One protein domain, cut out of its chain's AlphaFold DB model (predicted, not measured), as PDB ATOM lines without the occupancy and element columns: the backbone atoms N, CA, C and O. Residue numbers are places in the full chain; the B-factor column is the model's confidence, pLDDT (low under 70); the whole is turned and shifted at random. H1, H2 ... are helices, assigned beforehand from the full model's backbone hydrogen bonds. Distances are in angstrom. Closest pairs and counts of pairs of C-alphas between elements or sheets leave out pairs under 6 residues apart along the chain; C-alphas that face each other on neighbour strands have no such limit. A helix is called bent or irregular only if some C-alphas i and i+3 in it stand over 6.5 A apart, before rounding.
ATOM      1  N   SER A 607      90.687  97.029 -20.575       61.47
ATOM      2  CA  SER A 607      89.725  97.077 -21.690       61.47
ATOM      3  C   SER A 607      88.812  95.845 -21.756       61.47
ATOM      4  O   SER A 607      87.655  95.965 -22.154       61.47
ATOM      5  N   THR A 608      89.275  94.675 -21.294       62.53
ATOM      6  CA  THR A 608      88.454  93.444 -21.240       62.53
ATOM      7  C   THR A 608      87.273  93.555 -20.273       62.53
ATOM      8  O   THR A 608      86.315  92.788 -20.356       62.53
ATOM      9  N   LEU A 609      87.336  94.533 -19.365       63.97
ATOM     10  CA  LEU A 609      86.328  94.803 -18.349       63.97
ATOM     11  C   LEU A 609      85.100  95.543 -18.906       63.97
ATOM     12  O   LEU A 609      84.032  95.425 -18.319       63.97
ATOM     13  N   THR A 610      85.207  96.246 -20.041       67.56
ATOM     14  CA  THR A 610      84.039  96.799 -20.758       67.56
ATOM     15  C   THR A 610      83.669  95.983 -21.991       67.56
ATOM     16  O   THR A 610      82.484  95.811 -22.250       67.56
ATOM     17  N   SER A 611      84.644  95.386 -22.691       69.31
ATOM     18  CA  SER A 611      84.396  94.698 -23.969       69.31
ATOM     19  C   SER A 611      83.445  93.497 -23.884       69.31
ATOM     20  O   SER A 611      82.921  93.071 -24.907       69.31
ATOM     21  N   PHE A 612      83.226  92.914 -22.696       68.81
ATOM     22  CA  PHE A 612      82.203  91.874 -22.526       68.81
ATOM     23  C   PHE A 612      80.779  92.445 -22.602       68.81
ATOM     24  O   PHE A 612      79.860  91.719 -22.967       68.81
ATOM     25  N   LEU A 613      80.576  93.708 -22.209       71.00
ATOM     26  CA  LEU A 613      79.259  94.336 -22.171       71.00
ATOM     27  C   LEU A 613      78.825  94.728 -23.582       71.00
ATOM     28  O   LEU A 613      77.690  94.458 -23.956       71.00
ATOM     29  N   ASP A 614      79.752  95.272 -24.370       71.81
ATOM     30  CA  ASP A 614      79.561  95.567 -25.794       71.81
ATOM     31  C   ASP A 614      79.220  94.276 -26.565       71.81
ATOM     32  O   ASP A 614      78.233  94.195 -27.295       71.81
ATOM     33  N   ASP A 615      79.987  93.212 -26.317       70.06
ATOM     34  CA  ASP A 615      79.763  91.877 -26.873       70.06
ATOM     35  C   ASP A 615      78.452  91.227 -26.394       70.06
ATOM     36  O   ASP A 615      77.778  90.574 -27.188       70.06
ATOM     37  N   PHE A 616      78.041  91.425 -25.137       72.31
ATOM     38  CA  PHE A 616      76.731  90.985 -24.653       72.31
ATOM     39  C   PHE A 616      75.591  91.756 -25.332       72.31
ATOM     40  O   PHE A 616      74.590  91.152 -25.719       72.31
ATOM     41  N   LEU A 617      75.740  93.073 -25.505       74.94
ATOM     42  CA  LEU A 617      74.753  93.919 -26.175       74.94
ATOM     43  C   LEU A 617      74.529  93.467 -27.627       74.94
ATOM     44  O   LEU A 617      73.384  93.242 -28.022       74.94
ATOM     45  N   VAL A 618      75.613  93.253 -28.378       74.31
ATOM     46  CA  VAL A 618      75.565  92.848 -29.792       74.31
ATOM     47  C   VAL A 618      75.173  91.377 -29.968       74.31
ATOM     48  O   VAL A 618      74.230  91.077 -30.693       74.31
ATOM     49  N   ASN A 619      75.860  90.438 -29.307       72.44
ATOM     50  CA  ASN A 619      75.725  89.004 -29.608       72.44
ATOM     51  C   ASN A 619      74.622  88.287 -28.812       72.44
ATOM     52  O   ASN A 619      74.338  87.119 -29.084       72.44
ATOM     53  N   VAL A 620      74.013  88.938 -27.812       68.81
ATOM     54  CA  VAL A 620      73.045  88.286 -26.913       68.81
ATOM     55  C   VAL A 620      71.778  89.101 -26.713       68.81
ATOM     56  O   VAL A 620      70.682  88.575 -26.907       68.81
ATOM     57  N   PHE A 621      71.907  90.373 -26.333       74.69
ATOM     58  CA  PHE A 621      70.755  91.228 -26.083       74.69
ATOM     59  C   PHE A 621      70.019  91.550 -27.382       74.69
ATOM     60  O   PHE A 621      68.820  91.299 -27.444       74.69
ATOM     61  N   HIS A 622      70.710  92.012 -28.433       74.94
ATOM     62  CA  HIS A 622      70.064  92.359 -29.703       74.94
ATOM     63  C   HIS A 622      69.284  91.182 -30.339       74.94
ATOM     64  O   HIS A 622      68.123  91.399 -30.694       74.94
ATOM     65  N   PRO A 623      69.801  89.939 -30.454       75.81
ATOM     66  CA  PRO A 623      69.025  88.840 -31.041       75.81
ATOM     67  C   PRO A 623      67.806  88.431 -30.200       75.81
ATOM     68  O   PRO A 623      66.757  88.107 -30.752       75.81
ATOM     69  N   GLN A 624      67.900  88.487 -28.864       72.75
ATOM     70  CA  GLN A 624      66.747  88.240 -27.984       72.75
ATOM     71  C   GLN A 624      65.713  89.366 -28.047       72.75
ATOM     72  O   GLN A 624      64.510  89.124 -27.942       72.75
ATOM     73  N   LEU A 625      66.176  90.604 -28.183       76.69
ATOM     74  CA  LEU A 625      65.351  91.792 -28.347       76.69
ATOM     75  C   LEU A 625      64.571  91.745 -29.668       76.69
ATOM     76  O   LEU A 625      63.401  92.115 -29.673       76.69
ATOM     77  N   ASP A 626      65.169  91.209 -30.733       78.00
ATOM     78  CA  ASP A 626      64.494  90.933 -32.005       78.00
ATOM     79  C   ASP A 626      63.463  89.792 -31.871       78.00
ATOM     80  O   ASP A 626      62.268  90.046 -32.031       78.00
ATOM     81  N   GLU A 627      63.869  88.581 -31.434       78.44
ATOM     82  CA  GLU A 627      62.958  87.424 -31.234       78.44
ATOM     83  C   GLU A 627      61.750  87.816 -30.361       78.44
ATOM     84  O   GLU A 627      60.602  87.547 -30.719       78.44
ATOM     85  N   THR A 628      61.975  88.525 -29.246       78.50
ATOM     86  CA  THR A 628      60.883  88.920 -28.340       78.50
ATOM     87  C   THR A 628      60.050  90.106 -28.818       78.50
ATOM     88  O   THR A 628      58.850  90.119 -28.535       78.50
ATOM     89  N   LEU A 629      60.608  91.084 -29.542       80.12
ATOM     90  CA  LEU A 629      59.787  92.133 -30.150       80.12
ATOM     91  C   LEU A 629      58.928  91.545 -31.271       80.12
ATOM     92  O   LEU A 629      57.740  91.857 -31.335       80.12
ATOM     93  N   MET A 630      59.488  90.664 -32.105       78.31
ATOM     94  CA  MET A 630      58.760  89.993 -33.178       78.31
ATOM     95  C   MET A 630      57.642  89.098 -32.627       78.31
ATOM     96  O   MET A 630      56.524  89.176 -33.132       78.31
ATOM     97  N   ASP A 631      57.876  88.342 -31.547       78.62
ATOM     98  CA  ASP A 631      56.838  87.563 -30.848       78.62
ATOM     99  C   ASP A 631      55.726  88.455 -30.262       78.62
ATOM    100  O   ASP A 631      54.537  88.153 -30.403       78.62
ATOM    101  N   LEU A 632      56.076  89.573 -29.610       76.44
ATOM    102  CA  LEU A 632      55.100  90.494 -29.008       76.44
ATOM    103  C   LEU A 632      54.291  91.258 -30.066       76.44
ATOM    104  O   LEU A 632      53.079  91.443 -29.904       76.44
ATOM    105  N   CYS A 633      54.930  91.652 -31.167       77.88
ATOM    106  CA  CYS A 633      54.267  92.221 -32.333       77.88
ATOM    107  C   CYS A 633      53.355  91.176 -32.986       77.88
ATOM    108  O   CYS A 633      52.168  91.436 -33.169       77.88
ATOM    109  N   ALA A 634      53.843  89.959 -33.241       75.25
ATOM    110  CA  ALA A 634      53.052  88.869 -33.803       75.25
ATOM    111  C   ALA A 634      51.827  88.532 -32.940       75.25
ATOM    112  O   ALA A 634      50.732  88.424 -33.487       75.25
ATOM    113  N   ALA A 635      51.967  88.452 -31.613       75.19
ATOM    114  CA  ALA A 635      50.835  88.293 -30.700       75.19
ATOM    115  C   ALA A 635      49.831  89.453 -30.837       75.19
ATOM    116  O   ALA A 635      48.643  89.218 -31.054       75.19
ATOM    117  N   THR A 636      50.311  90.701 -30.816       72.44
ATOM    118  CA  THR A 636      49.485  91.913 -30.987       72.44
ATOM    119  C   THR A 636      48.766  91.958 -32.346       72.44
ATOM    120  O   THR A 636      47.674  92.516 -32.453       72.44
ATOM    121  N   PHE A 637      49.343  91.353 -33.388       72.69
ATOM    122  CA  PHE A 637      48.778  91.304 -34.741       72.69
ATOM    123  C   PHE A 637      47.824  90.118 -34.982       72.69
ATOM    124  O   PHE A 637      47.143  90.108 -36.006       72.69
ATOM    125  N   MET A 638      47.798  89.117 -34.093       66.50
ATOM    126  CA  MET A 638      47.089  87.839 -34.289       66.50
ATOM    127  C   MET A 638      45.984  87.564 -33.252       66.50
ATOM    128  O   MET A 638      45.316  86.530 -33.336       66.50
ATOM    129  N   GLU A 639      45.756  88.449 -32.276       66.12
ATOM    130  CA  GLU A 639      44.577  88.360 -31.408       66.12
ATOM    131  C   GLU A 639      43.278  88.571 -32.212       66.12
ATOM    132  O   GLU A 639      43.185  89.435 -33.083       66.12
ATOM    133  N   ALA A 640      42.217  87.832 -31.872       56.56
ATOM    134  CA  ALA A 640      40.922  87.942 -32.556       56.56
ATOM    135  C   ALA A 640      40.263  89.337 -32.428       56.56
ATOM    136  O   ALA A 640      39.433  89.712 -33.258       56.56
ATOM    137  N   ASP A 641      40.657  90.117 -31.417       62.25
ATOM    138  CA  ASP A 641      40.161  91.473 -31.177       62.25
ATOM    139  C   ASP A 641      41.018  92.572 -31.846       62.25
ATOM    140  O   ASP A 641      40.615  93.736 -31.833       62.25
ATOM    141  N   THR A 642      42.170  92.237 -32.451       63.06
ATOM    142  CA  THR A 642      43.153  93.197 -33.004       63.06
ATOM    143  C   THR A 642      42.528  94.213 -33.961       63.06
ATOM    144  O   THR A 642      42.853  95.397 -33.882       63.06
ATOM    145  N   PHE A 643      41.616  93.774 -34.834       68.50
ATOM    146  CA  PHE A 643      40.995  94.603 -35.878       68.50
ATOM    147  C   PHE A 643      39.587  95.113 -35.517       68.50
ATOM    148  O   PHE A 643      38.855  95.592 -36.381       68.50
ATOM    149  N   GLN A 644      39.189  95.034 -34.243       69.81
ATOM    150  CA  GLN A 644      37.969  95.682 -33.749       69.81
ATOM    151  C   GLN A 644      38.223  97.157 -33.412       69.81
ATOM    152  O   GLN A 644      39.342  97.536 -33.062       69.81
ATOM    153  N   GLU A 645      37.170  97.976 -33.450       72.31
ATOM    154  CA  GLU A 645      37.217  99.365 -32.985       72.31
ATOM    155  C   GLU A 645      37.563  99.457 -31.490       72.31
ATOM    156  O   GLU A 645      37.038  98.707 -30.661       72.31
ATOM    157  N   ASP A 646      38.440 100.395 -31.138       68.88
ATOM    158  CA  ASP A 646      38.809 100.679 -29.751       68.88
ATOM    159  C   ASP A 646      37.745 101.537 -29.045       68.88
ATOM    160  O   ASP A 646      37.335 102.581 -29.548       68.88
ATOM    161  N   ALA A 647      37.322 101.142 -27.842       68.69
ATOM    162  CA  ALA A 647      36.232 101.785 -27.103       68.69
ATOM    163  C   ALA A 647      36.490 103.270 -26.769       68.69
ATOM    164  O   ALA A 647      35.557 103.987 -26.413       68.69
ATOM    165  N   GLN A 648      37.739 103.738 -26.884       67.56
ATOM    166  CA  GLN A 648      38.142 105.119 -26.608       67.56
ATOM    167  C   GLN A 648      38.532 105.927 -27.865       67.56
ATOM    168  O   GLN A 648      38.974 107.070 -27.730       67.56
ATOM    169  N   TRP A 649      38.342 105.406 -29.093       71.00
ATOM    170  CA  TRP A 649      38.852 106.060 -30.318       71.00
ATOM    171  C   TRP A 649      38.346 107.500 -30.526       71.00
ATOM    172  O   TRP A 649      39.090 108.353 -31.018       71.00
ATOM    173  N   GLN A 650      37.114 107.791 -30.098       66.06
ATOM    174  CA  GLN A 650      36.451 109.092 -30.276       66.06
ATOM    175  C   GLN A 650      37.121 110.253 -29.518       66.06
ATOM    176  O   GLN A 650      36.939 111.407 -29.898       66.06
ATOM    177  N   LEU A 651      37.911 109.969 -28.475       72.06
ATOM    178  CA  LEU A 651      38.662 110.986 -27.724       72.06
ATOM    179  C   LEU A 651      39.920 111.472 -28.458       72.06
ATOM    180  O   LEU A 651      40.402 112.568 -28.178       72.06
ATOM    181  N   HIS A 652      40.449 110.674 -29.391       65.00
ATOM    182  CA  HIS A 652      41.769 110.896 -29.990       65.00
ATOM    183  C   HIS A 652      41.752 111.041 -31.520       65.00
ATOM    184  O   HIS A 652      42.726 111.533 -32.088       65.00
ATOM    185  N   SER A 653      40.675 110.646 -32.209       72.06
ATOM    186  CA  SER A 653      40.622 110.653 -33.675       72.06
ATOM    187  C   SER A 653      39.221 110.904 -34.243       72.06
ATOM    188  O   SER A 653      38.209 110.485 -33.692       72.06
ATOM    189  N   LYS A 654      39.177 111.539 -35.425       70.81
ATOM    190  CA  LYS A 654      37.966 111.702 -36.257       70.81
ATOM    191  C   LYS A 654      37.602 110.441 -37.064       70.81
ATOM    192  O   LYS A 654      36.635 110.461 -37.821       70.81
ATOM    193  N   LYS A 655      38.406 109.382 -36.964       70.56
ATOM    194  CA  LYS A 655      38.236 108.074 -37.618       70.56
ATOM    195  C   LYS A 655      38.410 106.961 -36.574       70.56
ATOM    196  O   LYS A 655      39.251 107.145 -35.688       70.56
ATOM    197  N   PRO A 656      37.708 105.822 -36.691       68.81
ATOM    198  CA  PRO A 656      37.918 104.686 -35.800       68.81
ATOM    199  C   PRO A 656      39.375 104.212 -35.823       68.81
ATOM    200  O   PRO A 656      40.023 104.200 -36.872       68.81
ATOM    201  N   ILE A 657      39.876 103.843 -34.644       74.81
ATOM    202  CA  ILE A 657      41.204 103.262 -34.419       74.81
ATOM    203  C   ILE A 657      40.997 101.796 -34.030       74.81
ATOM    204  O   ILE A 657      40.064 101.487 -33.284       74.81
ATOM    205  N   PHE A 658      41.850 100.897 -34.519       80.31
ATOM    206  CA  PHE A 658      41.807  99.491 -34.125       80.31
ATOM    207  C   PHE A 658      42.457  99.283 -32.751       80.31
ATOM    208  O   PHE A 658      43.525  99.837 -32.488       80.31
ATOM    209  N   LYS A 659      41.894  98.404 -31.913       75.38
ATOM    210  CA  LYS A 659      42.494  98.005 -30.619       75.38
ATOM    211  C   LYS A 659      43.951  97.550 -30.768       75.38
ATOM    212  O   LYS A 659      44.797  97.855 -29.929       75.38
ATOM    213  N   GLY A 660      44.254  96.849 -31.864       76.06
ATOM    214  CA  GLY A 660      45.603  96.427 -32.231       76.06
ATOM    215  C   GLY A 660      46.567  97.589 -32.467       76.06
ATOM    216  O   GLY A 660      47.722  97.492 -32.068       76.06
ATOM    217  N   THR A 661      46.105  98.708 -33.037       79.94
ATOM    218  CA  THR A 661      46.926  99.918 -33.210       79.94
ATOM    219  C   THR A 661      47.287 100.520 -31.853       79.94
ATOM    220  O   THR A 661      48.449 100.839 -31.622       79.94
ATOM    221  N   THR A 662      46.325 100.613 -30.928       78.75
ATOM    222  CA  THR A 662      46.556 101.122 -29.566       78.75
ATOM    223  C   THR A 662      47.534 100.234 -28.788       78.75
ATOM    224  O   THR A 662      48.464 100.744 -28.161       78.75
ATOM    225  N   LYS A 663      47.382  98.903 -28.871       77.50
ATOM    226  CA  LYS A 663      48.318  97.933 -28.269       77.50
ATOM    227  C   LYS A 663      49.720  97.999 -28.889       77.50
ATOM    228  O   LYS A 663      50.709  97.984 -28.165       77.50
ATOM    229  N   PHE A 664      49.822  98.100 -30.213       84.44
ATOM    230  CA  PHE A 664      51.105  98.198 -30.913       84.44
ATOM    231  C   PHE A 664      51.832  99.512 -30.589       84.44
ATOM    232  O   PHE A 664      53.029  99.510 -30.311       84.44
ATOM    233  N   PHE A 665      51.097 100.625 -30.520       82.62
ATOM    234  CA  PHE A 665      51.641 101.916 -30.102       82.62
ATOM    235  C   PHE A 665      52.126 101.906 -28.643       82.62
ATOM    236  O   PHE A 665      53.178 102.477 -28.351       82.62
ATOM    237  N   SER A 666      51.419 101.234 -27.724       80.38
ATOM    238  CA  SER A 666      51.877 101.108 -26.334       80.38
ATOM    239  C   SER A 666      53.114 100.210 -26.200       80.38
ATOM    240  O   SER A 666      54.029 100.573 -25.460       80.38
ATOM    241  N   LEU A 667      53.202  99.123 -26.978       81.31
ATOM    242  CA  LEU A 667      54.397  98.275 -27.094       81.31
ATOM    243  C   LEU A 667      55.610  99.071 -27.605       81.31
ATOM    244  O   LEU A 667      56.645  99.074 -26.940       81.31
ATOM    245  N   ILE A 668      55.481  99.802 -28.720       82.50
ATOM    246  CA  ILE A 668      56.559 100.662 -29.243       82.50
ATOM    247  C   ILE A 668      56.941 101.739 -28.221       82.50
ATOM    248  O   ILE A 668      58.122 101.946 -27.963       82.50
ATOM    249  N   THR A 669      55.971 102.386 -27.568       82.31
ATOM    250  CA  THR A 669      56.253 103.430 -26.566       82.31
ATOM    251  C   THR A 669      57.009 102.877 -25.349       82.31
ATOM    252  O   THR A 669      57.900 103.545 -24.825       82.31
ATOM    253  N   ALA A 670      56.688 101.662 -24.894       74.88
ATOM    254  CA  ALA A 670      57.437 100.982 -23.836       74.88
ATOM    255  C   ALA A 670      58.851 100.582 -24.300       74.88
ATOM    256  O   ALA A 670      59.810 100.697 -23.539       74.88
ATOM    257  N   PHE A 671      58.988 100.169 -25.561       78.38
ATOM    258  CA  PHE A 671      60.260  99.798 -26.171       78.38
ATOM    259  C   PHE A 671      61.204 100.999 -26.347       78.38
ATOM    260  O   PHE A 671      62.362 100.918 -25.949       78.38
ATOM    261  N   CYS A 672      60.715 102.148 -26.825       77.50
ATOM    262  CA  CYS A 672      61.501 103.385 -26.893       77.50
ATOM    263  C   CYS A 672      62.010 103.814 -25.505       77.50
ATOM    264  O   CYS A 672      63.199 104.055 -25.347       77.50
ATOM    265  N   LYS A 673      61.156 103.773 -24.470       75.62
ATOM    266  CA  LYS A 673      61.558 104.062 -23.077       75.62
ATOM    267  C   LYS A 673      62.628 103.112 -22.524       75.62
ATOM    268  O   LYS A 673      63.375 103.483 -21.620       75.62
ATOM    269  N   MET A 674      62.706 101.882 -23.034       73.44
ATOM    270  CA  MET A 674      63.810 100.970 -22.730       73.44
ATOM    271  C   MET A 674      65.089 101.403 -23.465       73.44
ATOM    272  O   MET A 674      66.147 101.457 -22.839       73.44
ATOM    273  N   LEU A 675      64.989 101.745 -24.756       72.19
ATOM    274  CA  LEU A 675      66.109 102.219 -25.582       72.19
ATOM    275  C   LEU A 675      66.721 103.542 -25.089       72.19
ATOM    276  O   LEU A 675      67.925 103.720 -25.236       72.19
ATOM    277  N   ASP A 676      65.950 104.414 -24.433       73.12
ATOM    278  CA  ASP A 676      66.453 105.651 -23.805       73.12
ATOM    279  C   ASP A 676      67.549 105.400 -22.737       73.12
ATOM    280  O   ASP A 676      68.274 106.317 -22.357       73.12
ATOM    281  N   ASN A 677      67.684 104.158 -22.246       68.56
ATOM    282  CA  ASN A 677      68.694 103.731 -21.265       68.56
ATOM    283  C   ASN A 677      69.857 102.924 -21.892       68.56
ATOM    284  O   ASN A 677      70.690 102.373 -21.167       68.56
ATOM    285  N   LEU A 678      69.900 102.810 -23.222       69.62
ATOM    286  CA  LEU A 678      70.876 102.042 -24.002       69.62
ATOM    287  C   LEU A 678      71.702 102.977 -24.910       69.62
ATOM    288  O   LEU A 678      71.217 104.041 -25.299       69.62
ATOM    289  N   PRO A 679      72.941 102.604 -25.290       68.00
ATOM    290  CA  PRO A 679      73.660 103.317 -26.341       68.00
ATOM    291  C   PRO A 679      72.883 103.229 -27.664       68.00
ATOM    292  O   PRO A 679      72.308 102.189 -27.993       68.00
ATOM    293  N   HIS A 680      72.857 104.324 -28.423       68.12
ATOM    294  CA  HIS A 680      72.103 104.404 -29.673       68.12
ATOM    295  C   HIS A 680      72.750 103.559 -30.781       68.12
ATOM    296  O   HIS A 680      73.765 103.952 -31.354       68.12
ATOM    297  N   ASP A 681      72.124 102.429 -31.108       73.44
ATOM    298  CA  ASP A 681      72.432 101.610 -32.284       73.44
ATOM    299  C   ASP A 681      71.399 101.873 -33.400       73.44
ATOM    300  O   ASP A 681      70.187 101.953 -33.160       73.44
TER     301      ASP A 681
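What this domain is: This is residues 607 to 681 of the 1253 residues of the protein "Exocyst complex component Sec8" of Diplodia seriata (UniProt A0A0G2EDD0). Two helices joined by a long loop make an uneven hairpin, with residues 608 to 612 of H1 sticking out. The 75 printed residues include H1, then H2, and no named strand; the class is all helix. The whole is only just extended, close to loose, with radius of gyration of the C-alphas 17.2 A and spans 55 by 23 by 13 A.

How they stand to each other: H1, residues 608 to 638, assigned as one helix by its hydrogen bonds, is bent: C-alphas 619 and 622 are 6.6 A apart. Its arms, H1a to residue 619 and H1b from 622, stand at a shallow tilt of 29 degrees. H1b and H2, residues 659 to 675, form a hairpin, opposite ways at a shallow tilt of 15 degrees. They touch with residues 633 to 637 and 660 to 664 alone; the closest C-alphas, of Thr 636 and Gly 660, are 6.1 A apart. Every O i to N i+4 pair is within hydrogen-bond range in H1b and H2, 6 of 8 in H1a.

Where its parts are: H1a, irregular with C-alphas 609 and 612 at 6.6 A, spans 15.9 A from C-alpha 608 at (88.454, 93.444, -21.240). H1b spans 23.9 A, and H2 24.5 A to C-alpha 675 at (66.109, 102.219, -25.582).

The domain as a whole: The printed part has no cut; residues 639 to 658 form a long link. Its mean pLDDT is 72.8, with 24 residues under 70.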